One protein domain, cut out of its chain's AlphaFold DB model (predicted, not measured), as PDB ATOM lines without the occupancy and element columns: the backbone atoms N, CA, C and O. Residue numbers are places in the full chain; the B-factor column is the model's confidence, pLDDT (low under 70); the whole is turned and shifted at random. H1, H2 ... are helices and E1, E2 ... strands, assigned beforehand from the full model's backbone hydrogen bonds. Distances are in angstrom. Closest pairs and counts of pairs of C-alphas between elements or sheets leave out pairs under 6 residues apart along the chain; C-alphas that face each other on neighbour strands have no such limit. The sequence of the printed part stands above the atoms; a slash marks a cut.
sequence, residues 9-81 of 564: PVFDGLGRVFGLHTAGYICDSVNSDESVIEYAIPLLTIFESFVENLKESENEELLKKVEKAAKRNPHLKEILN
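This is residues 9 to 81 of the 564 residues of an uncharacterized protein of Pundamilia nyererei (UniProt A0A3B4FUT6). A long, twisted ribbon of three strands, E1, E2 and E3, makes one half of the domain, and a small triangle of three helices, H1, H2 and H3, side by side, makes the other; H1 follows directly on E3 and joins the two halves. At the far end of the hairpin of E2 and E3, residues 28 to 33 stick out free, and short E1 pairs with E2 near the helices' end of the ribbon. The printed part has 73 residues, with the named elements E1, E2, E3, H1, H2 and H3 along the chain; the sheet's order is E1, E2, E3, antiparallel, and the class is mixed, helices and strands. The whole is only just loose, close to extended, with a radius of gyration of the C-alphas of 16.7 A and a flat outline of 51 by 31 by 15 A.

Begin at residues 9 to 11, which are E1, an edge strand. It forms a hairpin with E2, residues 17 to 26, and there you find N 10 and O 19 2.8 A apart, within hydrogen-bond range. E2, the inner strand, bends by 51 degrees at residue 22 and forms a second hairpin with E3, residues 35 to 42; look at N 25 and O 37, 2.8 A apart, and N 41 and O 20, 2.9 A apart. The three strands form a meander, each the antiparallel neighbour of the one before, in a sheet only just strongly twisted, with C-alphas up to 4.4 A off its best plane. Next comes H1, residues 43 to 56, which only grazes the sheet, with its residues 43 to 46; the C-alphas of Gly 19 and Leu 43, the closest of E2 and H1, are 4.7 A apart. With residues 51 to 55 alone, H1 touches H2, residues 60 to 70, at a shallow tilt of 25 degrees, opposite ways, in a helical hairpin; the closest C-alphas, of Leu 54 and Leu 63, are 6.4 A apart. H1 also touches H3, residues 74 to 80, at a shallow tilt of 29 degrees, the same way, closest at the C-alphas of Glu 48 and Ile 79, 6.2 A. H2 and H3, a helical hairpin, only just touch, with 3 pairs of C-alphas within 8 A, the closest those of Ala 70 and Leu 76, 5.9 A. H2 and H3 are apart from E1, E2 and E3. In H1 and H2 every O i to N i+4 pair is within hydrogen-bond range; in H3 it is 1 of 3, beside 3 of 4 O i to N i+3 pairs.

Find C-alpha 9 at (-2.081, -32.238, 22.075), where E1 begins. E2 runs 25.1 A and E3 19.1 A; H1 begins at C-alpha 43, (-2.527, -40.811, 23.303), and runs 19.9 A. H2 runs 15.1 A, and H3 ends at C-alpha 80, (-6.478, -52.555, 15.986).

The C-alphas farthest apart, of Val 30 and Glu 60, are 51.1 A apart. The printed part has no cut, and no link is long. Mean pLDDT of the printed part is 78.4; look for values under 70 at residues 26 to 36, 77 to 78 and 81.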
ATOM      1  N   PRO A   9      -2.972 -31.211  22.602       91.62
ATOM      2  CA  PRO A   9      -2.081 -32.238  22.075       91.62
ATOM      3  C   PRO A   9      -0.615 -31.900  22.369       91.62
ATOM      4  O   PRO A   9      -0.165 -30.777  22.140       91.62
ATOM      5  N   VAL A  10       0.142 -32.892  22.831       89.44
ATOM      6  CA  VAL A  10       1.581 -32.783  23.088       89.44
ATOM      7  C   VAL A  10       2.348 -33.405  21.927       89.44
ATOM      8  O   VAL A  10       2.128 -34.568  21.572       89.44
ATOM      9  N   PHE A  11       3.241 -32.612  21.335       86.06
ATOM     10  CA  PHE A  11       4.051 -32.991  20.182       86.06
ATOM     11  C   PHE A  11       5.495 -33.264  20.593       86.06
ATOM     12  O   PHE A  11       6.045 -32.569  21.446       86.06
ATOM     13  N   ASP A  12       6.126 -34.245  19.957       83.62
ATOM     14  CA  ASP A  12       7.572 -34.426  20.054       83.62
ATOM     15  C   ASP A  12       8.333 -33.523  19.064       83.62
ATOM     16  O   ASP A  12       7.748 -32.830  18.228       83.62
ATOM     17  N   GLY A  13       9.669 -33.558  19.123       73.75
ATOM     18  CA  GLY A  13      10.533 -32.770  18.234       73.75
ATOM     19  C   GLY A  13      10.448 -33.133  16.743       73.75
ATOM     20  O   GLY A  13      11.024 -32.429  15.917       73.75
ATOM     21  N   LEU A  14       9.741 -34.210  16.382       80.81
ATOM     22  CA  LEU A  14       9.476 -34.615  14.998       80.81
ATOM     23  C   LEU A  14       8.069 -34.206  14.531       80.81
ATOM     24  O   LEU A  14       7.706 -34.469  13.384       80.81
ATOM     25  N   GLY A  15       7.278 -33.563  15.396       80.62
ATOM     26  CA  GLY A  15       5.907 -33.152  15.109       80.62
ATOM     27  C   GLY A  15       4.879 -34.278  15.240       80.62
ATOM     28  O   GLY A  15       3.772 -34.152  14.717       80.62
ATOM     29  N   ARG A  16       5.212 -35.385  15.917       86.88
ATOM     30  CA  ARG A  16       4.258 -36.466  16.208       86.88
ATOM     31  C   ARG A  16       3.494 -36.140  17.481       86.88
ATOM     32  O   ARG A  16       4.104 -35.771  18.479       86.88
ATOM     33  N   VAL A  17       2.176 -36.324  17.462       89.50
ATOM     34  CA  VAL A  17       1.362 -36.210  18.678       89.50
ATOM     35  C   VAL A  17       1.503 -37.491  19.489       89.50
ATOM     36  O   VAL A  17       1.240 -38.570  18.959       89.50
ATOM     37  N   PHE A  18       1.910 -37.385  20.752       87.75
ATOM     38  CA  PHE A  18       2.137 -38.558  21.606       87.75
ATOM     39  C   PHE A  18       1.358 -38.526  22.921       87.75
ATOM     40  O   PHE A  18       1.172 -39.573  23.537       87.75
ATOM     41  N   GLY A  19       0.872 -37.361  23.344       90.25
ATOM     42  CA  GLY A  19       0.138 -37.212  24.595       90.25
ATOM     43  C   GLY A  19      -0.965 -36.172  24.504       90.25
ATOM     44  O   GLY A  19      -0.994 -35.348  23.591       90.25
ATOM     45  N   LEU A  20      -1.871 -36.225  25.468       90.88
ATOM     46  CA  LEU A  20      -2.896 -35.227  25.716       90.88
ATOM     47  C   LEU A  20      -2.600 -34.601  27.076       90.88
ATOM     48  O   LEU A  20      -2.618 -35.306  28.083       90.88
ATOM     49  N   HIS A  21      -2.272 -33.312  27.109       88.75
ATOM     50  CA  HIS A  21      -2.013 -32.614  28.365       88.75
ATOM     51  C   HIS A  21      -3.263 -32.664  29.248       88.75
ATOM     52  O   HIS A  21      -4.352 -32.299  28.800       88.75
ATOM     53  N   THR A  22      -3.101 -33.107  30.493       83.94
ATOM     54  CA  THR A  22      -4.227 -33.340  31.406       83.94
ATOM     55  C   THR A  22      -4.267 -32.281  32.493       83.94
ATOM     56  O   THR A  22      -5.269 -31.570  32.602       83.94
ATOM     57  N   ALA A  23      -3.195 -32.177  33.282       81.31
ATOM     58  CA  ALA A  23      -3.060 -31.223  34.378       81.31
ATOM     59  C   ALA A  23      -1.587 -31.115  34.822       81.31
ATOM     60  O   ALA A  23      -0.682 -31.634  34.165       81.31
ATOM     61  N   GLY A  24      -1.345 -30.455  35.953       77.56
ATOM     62  CA  GLY A  24      -0.052 -30.439  36.625       77.56
ATOM     63  C   GLY A  24      -0.181 -30.577  38.141       77.56
ATOM     64  O   GLY A  24      -1.259 -30.412  38.710       77.56
ATOM     65  N   TYR A  25       0.923 -30.944  38.789       74.00
ATOM     66  CA  TYR A  25       1.042 -31.032  40.240       74.00
ATOM     67  C   TYR A  25       1.335 -29.648  40.814       74.00
ATOM     68  O   TYR A  25       2.389 -29.076  40.534       74.00
ATOM     69  N   ILE A  26       0.420 -29.122  41.624       67.94
ATOM     70  CA  ILE A  26       0.554 -27.819  42.287       67.94
ATOM     71  C   ILE A  26       1.287 -28.022  43.618       67.94
ATOM     72  O   ILE A  26       1.104 -29.045  44.279       67.94
ATOM     73  N   CYS A  27       2.147 -27.076  43.997       57.03
ATOM     74  CA  CYS A  27       2.822 -27.094  45.291       57.03
ATOM     75  C   CYS A  27       2.200 -26.055  46.225       57.03
ATOM     76  O   CYS A  27       2.298 -24.861  45.969       57.03
ATOM     77  N   ASP A  28       1.641 -26.515  47.344       55.84
ATOM     78  CA  ASP A  28       0.896 -25.689  48.308       55.84
ATOM     79  C   ASP A  28       1.756 -24.680  49.106       55.84
ATOM     80  O   ASP A  28       1.252 -23.999  49.996       55.84
ATOM     81  N   SER A  29       3.068 -24.591  48.856       52.97
ATOM     82  CA  SER A  29       4.003 -23.842  49.713       52.97
ATOM     83  C   SER A  29       4.288 -22.399  49.287       52.97
ATOM     84  O   SER A  29       4.979 -21.683  50.012       52.97
ATOM     85  N   VAL A  30       3.748 -21.929  48.162       46.72
ATOM     86  CA  VAL A  30       3.859 -20.530  47.722       46.72
ATOM     87  C   VAL A  30       2.528 -20.141  47.080       46.72
ATOM     88  O   VAL A  30       1.932 -20.966  46.401       46.72
ATOM     89  N   ASN A  31       2.045 -18.912  47.297       46.44
ATOM     90  CA  ASN A  31       0.839 -18.346  46.661       46.44
ATOM     91  C   ASN A  31       1.005 -18.191  45.129       46.44
ATOM     92  O   ASN A  31       0.916 -17.085  44.599       46.44
ATOM     93  N   SER A  32       1.291 -19.272  44.415       51.03
ATOM     94  CA  SER A  32       1.368 -19.321  42.963       51.03
ATOM     95  C   SER A  32       0.502 -20.474  42.472       51.03
ATOM     96  O   SER A  32       0.767 -21.622  42.822       51.03
ATOM     97  N   ASP A  33      -0.467 -20.183  41.605       54.34
ATOM     98  CA  ASP A  33      -1.260 -21.165  40.843       54.34
ATOM     99  C   ASP A  33      -0.404 -21.936  39.801       54.34
ATOM    100  O   ASP A  33      -0.884 -22.379  38.756       54.34
ATOM    101  N   GLU A  34       0.899 -22.077  40.052       56.78
ATOM    102  CA  GLU A  34       1.880 -22.678  39.159       56.78
ATOM    103  C   GLU A  34       2.054 -24.167  39.473       56.78
ATOM    104  O   GLU A  34       2.346 -24.578  40.599       56.78
ATOM    105  N   SER A  35       1.904 -25.001  38.442       55.12
ATOM    106  CA  SER A  35       2.239 -26.421  38.532       55.12
ATOM    107  C   SER A  35       3.756 -26.606  38.523       55.12
ATOM    108  O   SER A  35       4.451 -26.118  37.635       55.12
ATOM    109  N   VAL A  36       4.283 -27.365  39.482       62.06
ATOM    110  CA  VAL A  36       5.711 -27.706  39.555       62.06
ATOM    111  C   VAL A  36       6.096 -28.707  38.468       62.06
ATOM    112  O   VAL A  36       7.217 -28.665  37.960       62.06
ATOM    113  N   ILE A  37       5.170 -29.601  38.110       71.31
ATOM    114  CA  ILE A  37       5.323 -30.598  37.048       71.31
ATOM    115  C   ILE A  37       3.993 -30.710  36.304       71.31
ATOM    116  O   ILE A  37       2.979 -31.033  36.917       71.31
ATOM    117  N   GLU A  38       3.992 -30.479  34.994       77.50
ATOM    118  CA  GLU A  38       2.854 -30.778  34.118       77.50
ATOM    119  C   GLU A  38       2.940 -32.216  33.590       77.50
ATOM    120  O   GLU A  38       4.033 -32.733  33.354       77.50
ATOM    121  N   TYR A  39       1.793 -32.865  33.381       80.50
ATOM    122  CA  TYR A  39       1.724 -34.224  32.849       80.50
ATOM    123  C   TYR A  39       0.669 -34.365  31.746       80.50
ATOM    124  O   TYR A  39      -0.328 -33.639  31.672       80.50
ATOM    125  N   ALA A  40       0.903 -35.333  30.866       86.56
ATOM    126  CA  ALA A  40       0.036 -35.670  29.750       86.56
ATOM    127  C   ALA A  40      -0.241 -37.171  29.752       86.56
ATOM    128  O   ALA A  40       0.670 -37.964  29.983       86.56
ATOM    129  N   ILE A  41      -1.481 -37.561  29.465       84.38
ATOM    130  CA  ILE A  41      -1.818 -38.972  29.266       84.38
ATOM    131  C   ILE A  41      -1.353 -39.369  27.858       84.38
ATOM    132  O   ILE A  41      -1.682 -38.661  26.898       84.38
ATOM    133  N   PRO A  42      -0.607 -40.474  27.686       88.56
ATOM    134  CA  PRO A  42      -0.217 -40.949  26.364       88.56
ATOM    135  C   PRO A  42      -1.441 -41.184  25.468       88.56
ATOM    136  O   PRO A  42      -2.417 -41.820  25.865       88.56
ATOM    137  N   LEU A  43      -1.393 -40.696  24.226       88.25
ATOM    138  CA  LEU A  43      -2.527 -40.811  23.303       88.25
ATOM    139  C   LEU A  43      -2.826 -42.256  22.908       88.25
ATOM    140  O   LEU A  43      -3.978 -42.563  22.623       88.25
ATOM    141  N   LEU A  44      -1.821 -43.136  22.913       85.19
ATOM    142  CA  LEU A  44      -2.031 -44.563  22.666       85.19
ATOM    143  C   LEU A  44      -2.936 -45.181  23.741       85.19
ATOM    144  O   LEU A  44      -3.877 -45.874  23.382       85.19
ATOM    145  N   THR A  45      -2.761 -44.816  25.019       81.06
ATOM    146  CA  THR A  45      -3.633 -45.261  26.125       81.06
ATOM    147  C   THR A  45      -5.076 -44.813  25.938       81.06
ATOM    148  O   THR A  45      -6.011 -45.590  26.110       81.06
ATOM    149  N   ILE A  46      -5.268 -43.543  25.574       84.44
ATOM    150  CA  ILE A  46      -6.607 -42.993  25.323       84.44
ATOM    151  C   ILE A  46      -7.245 -43.706  24.128       84.44
ATOM    152  O   ILE A  46      -8.433 -44.020  24.149       84.44
ATOM    153  N   PHE A  47      -6.456 -43.966  23.086       88.00
ATOM    154  CA  PHE A  47      -6.930 -44.587  21.860       88.00
ATOM    155  C   PHE A  47      -7.277 -46.070  22.037       88.00
ATOM    156  O   PHE A  47      -8.279 -46.505  21.483       88.00
ATOM    157  N   GLU A  48      -6.514 -46.825  22.831       81.94
ATOM    158  CA  GLU A  48      -6.837 -48.207  23.216       81.94
ATOM    159  C   GLU A  48      -8.206 -48.277  23.891       81.94
ATOM    160  O   GLU A  48      -9.107 -48.937  23.376       81.94
ATOM    161  N   SER A  49      -8.412 -47.494  24.955       82.62
ATOM    162  CA  SER A  49      -9.702 -47.448  25.652       82.62
ATOM    163  C   SER A  49     -10.839 -46.978  24.736       82.62
ATOM    164  O   SER A  49     -11.962 -47.473  24.812       82.62
ATOM    165  N   PHE A  50     -10.575 -46.035  23.829       87.06
ATOM    166  CA  PHE A  50     -11.558 -45.615  22.832       87.06
ATOM    167  C   PHE A  50     -11.951 -46.766  21.894       87.06
ATOM    168  O   PHE A  50     -13.141 -46.983  21.681       87.06
ATOM    169  N   VAL A  51     -10.984 -47.524  21.367       85.06
ATOM    170  CA  VAL A  51     -11.242 -48.686  20.501       85.06
ATOM    171  C   VAL A  51     -11.992 -49.787  21.258       85.06
ATOM    172  O   VAL A  51     -12.938 -50.346  20.706       85.06
ATOM    173  N   GLU A  52     -11.636 -50.063  22.514       77.12
ATOM    174  CA  GLU A  52     -12.350 -51.016  23.378       77.12
ATOM    175  C   GLU A  52     -13.818 -50.627  23.555       77.12
ATOM    176  O   GLU A  52     -14.704 -51.424  23.256       77.12
ATOM    177  N   ASN A  53     -14.089 -49.372  23.920       81.75
ATOM    178  CA  ASN A  53     -15.456 -48.868  24.066       81.75
ATOM    179  C   ASN A  53     -16.262 -48.978  22.756       81.75
ATOM    180  O   ASN A  53     -17.468 -49.226  22.787       81.75
ATOM    181  N   LEU A  54     -15.627 -48.800  21.589       84.50
ATOM    182  CA  LEU A  54     -16.294 -48.995  20.295       84.50
ATOM    183  C   LEU A  54     -16.654 -50.458  20.036       84.50
ATOM    184  O   LEU A  54     -17.733 -50.716  19.503       84.50
ATOM    185  N   LYS A  55     -15.780 -51.396  20.419       80.38
ATOM    186  CA  LYS A  55     -16.047 -52.837  20.315       80.38
ATOM    187  C   LYS A  55     -17.161 -53.261  21.274       80.38
ATOM    188  O   LYS A  55     -18.100 -53.919  20.847       80.38
ATOM    189  N   GLU A  56     -17.102 -52.830  22.534       79.50
ATOM    190  CA  GLU A  56     -18.122 -53.137  23.551       79.50
ATOM    191  C   GLU A  56     -19.500 -52.557  23.211       79.50
ATOM    192  O   GLU A  56     -20.523 -53.166  23.515       79.50
ATOM    193  N   SER A  57     -19.539 -51.388  22.565       87.00
ATOM    194  CA  SER A  57     -20.784 -50.756  22.112       87.00
ATOM    195  C   SER A  57     -21.273 -51.233  20.739       87.00
ATOM    196  O   SER A  57     -22.261 -50.692  20.242       87.00
ATOM    197  N   GLU A  58     -20.597 -52.208  20.117       88.00
ATOM    198  CA  GLU A  58     -20.894 -52.735  18.773       88.00
ATOM    199  C   GLU A  58     -20.969 -51.636  17.687       88.00
ATOM    200  O   GLU A  58     -21.711 -51.725  16.705       88.00
ATOM    201  N   ASN A  59     -20.182 -50.562  17.837       87.81
ATOM    202  CA  ASN A  59     -20.172 -49.426  16.914       87.81
ATOM    203  C   ASN A  59     -19.254 -49.677  15.704       87.81
ATOM    204  O   ASN A  59     -18.249 -48.996  15.472       87.81
ATOM    205  N   GLU A  60     -19.643 -50.666  14.904       83.88
ATOM    206  CA  GLU A  60     -18.934 -51.147  13.712       83.88
ATOM    207  C   GLU A  60     -18.671 -50.054  12.662       83.88
ATOM    208  O   GLU A  60     -17.665 -50.072  11.947       83.88
ATOM    209  N   GLU A  61     -19.574 -49.077  12.541       90.81
ATOM    210  CA  GLU A  61     -19.412 -47.980  11.584       90.81
ATOM    211  C   GLU A  61     -18.243 -47.067  11.974       90.81
ATOM    212  O   GLU A  61     -17.418 -46.706  11.124       90.81
ATOM    213  N   LEU A  62     -18.163 -46.682  13.252       90.06
ATOM    214  CA  LEU A  62     -17.101 -45.809  13.736       90.06
ATOM    215  C   LEU A  62     -15.766 -46.555  13.795       90.06
ATOM    216  O   LEU A  62     -14.756 -45.984  13.383       90.06
ATOM    217  N   LEU A  63     -15.765 -47.835  14.179       83.81
ATOM    218  CA  LEU A  63     -14.568 -48.677  14.178       83.81
ATOM    219  C   LEU A  63     -13.922 -48.745  12.780       83.81
ATOM    220  O   LEU A  63     -12.740 -48.435  12.631       83.81
ATOM    221  N   LYS A  64     -14.707 -48.978  11.718       82.44
ATOM    222  CA  LYS A  64     -14.204 -48.962  10.326       82.44
ATOM    223  C   LYS A  64     -13.638 -47.608   9.896       82.44
ATOM    224  O   LYS A  64     -12.672 -47.541   9.128       82.44
ATOM    225  N   LYS A  65     -14.231 -46.497  10.351       90.00
ATOM    226  CA  LYS A  65     -13.696 -45.146  10.082       90.00
ATOM    227  C   LYS A  65     -12.345 -44.949  10.769       90.00
ATOM    228  O   LYS A  65     -11.430 -44.404  10.148       90.00
ATOM    229  N   VAL A  66     -12.222 -45.421  12.007       88.25
ATOM    230  CA  VAL A  66     -10.990 -45.379  12.799       88.25
ATOM    231  C   VAL A  66      -9.894 -46.224  12.145       88.25
ATOM    232  O   VAL A  66      -8.809 -45.703  11.895       88.25
ATOM    233  N   GLU A  67     -10.185 -47.462  11.742       81.94
ATOM    234  CA  GLU A  67      -9.253 -48.333  11.007       81.94
ATOM    235  C   GLU A  67      -8.738 -47.681   9.719       81.94
ATOM    236  O   GLU A  67      -7.537 -47.673   9.424       81.94
ATOM    237  N   LYS A  68      -9.645 -47.071   8.947       84.38
ATOM    238  CA  LYS A  68      -9.286 -46.366   7.714       84.38
ATOM    239  C   LYS A  68      -8.354 -45.182   7.987       84.38
ATOM    240  O   LYS A  68      -7.411 -44.982   7.216       84.38
ATOM    241  N   ALA A  69      -8.604 -44.410   9.046       86.94
ATOM    242  CA  ALA A  69      -7.760 -43.283   9.447       86.94
ATOM    243  C   ALA A  69      -6.388 -43.745   9.971       86.94
ATOM    244  O   ALA A  69      -5.364 -43.140   9.653       86.94
ATOM    245  N   ALA A  70      -6.355 -44.857  10.705       85.75
ATOM    246  CA  ALA A  70      -5.156 -45.441  11.296       85.75
ATOM    247  C   ALA A  70      -4.277 -46.220  10.301       85.75
ATOM    248  O   ALA A  70      -3.130 -46.521  10.613       85.75
ATOM    249  N   LYS A  71      -4.756 -46.505   9.081       78.88
ATOM    250  CA  LYS A  71      -4.093 -47.378   8.090       78.88
ATOM    251  C   LYS A  71      -2.609 -47.081   7.823       78.88
ATOM    252  O   LYS A  71      -1.861 -47.984   7.460       78.88
ATOM    253  N   ARG A  72      -2.187 -45.817   7.930       78.56
ATOM    254  CA  ARG A  72      -0.794 -45.379   7.695       78.56
ATOM    255  C   ARG A  72       0.002 -45.141   8.979       78.56
ATOM    256  O   ARG A  72       1.163 -44.756   8.891       78.56
ATOM    257  N   ASN A  73      -0.606 -45.340  10.144       81.62
ATOM    258  CA  ASN A  73       0.045 -45.186  11.433       81.62
ATOM    259  C   ASN A  73       0.472 -46.573  11.955       81.62
ATOM    260  O   ASN A  73      -0.396 -47.362  12.334       81.62
ATOM    261  N   PRO A  74       1.780 -46.894  11.970       75.12
ATOM    262  CA  PRO A  74       2.253 -48.216  12.375       75.12
ATOM    263  C   PRO A  74       1.903 -48.545  13.833       75.12
ATOM    264  O   PRO A  74       1.570 -49.688  14.116       75.12
ATOM    265  N   HIS A  75       1.879 -47.547  14.721       78.19
ATOM    266  CA  HIS A  75       1.608 -47.739  16.149       78.19
ATOM    267  C   HIS A  75       0.140 -48.071  16.441       78.19
ATOM    268  O   HIS A  75      -0.161 -48.822  17.358       78.19
ATOM    269  N   LEU A  76      -0.792 -47.545  15.640       81.06
ATOM    270  CA  LEU A  76      -2.221 -47.829  15.818       81.06
ATOM    271  C   LEU A  76      -2.633 -49.175  15.215       81.06
ATOM    272  O   LEU A  76      -3.683 -49.708  15.556       81.06
ATOM    273  N   LYS A  77      -1.813 -49.735  14.319       69.62
ATOM    274  CA  LYS A  77      -2.078 -51.039  13.706       69.62
ATOM    275  C   LYS A  77      -2.031 -52.168  14.736       69.62
ATOM    276  O   LYS A  77      -2.785 -53.122  14.604       69.62
ATOM    277  N   GLU A  78      -1.160 -52.055  15.735       66.19
ATOM    278  CA  GLU A  78      -1.040 -53.025  16.830       66.19
ATOM    279  C   GLU A  78      -2.287 -53.019  17.722       66.19
ATOM    280  O   GLU A  78      -2.816 -54.082  18.022       66.19
ATOM    281  N   ILE A  79      -2.824 -51.833  18.030       70.25
ATOM    282  CA  ILE A  79      -4.043 -51.649  18.840       70.25
ATOM    283  C   ILE A  79      -5.299 -52.196  18.130       70.25
ATOM    284  O   ILE A  79      -6.253 -52.632  18.768       70.25
ATOM    285  N   LEU A  80      -5.315 -52.172  16.794       71.44
ATOM    286  CA  LEU A  80      -6.478 -52.555  15.986       71.44
ATOM    287  C   LEU A  80      -6.542 -54.055  15.619       71.44
ATOM    288  O   LEU A  80      -7.571 -54.480  15.099       71.44
ATOM    289  N   ASN A  81      -5.510 -54.872  15.884       65.81
ATOM    290  CA  ASN A  81      -5.521 -56.319  15.585       65.81
ATOM    291  C   ASN A  81      -5.940 -57.171  16.816       65.81
ATOM    292  O   ASN A  81      -5.529 -56.882  17.934       65.81
TER     293      ASN A  81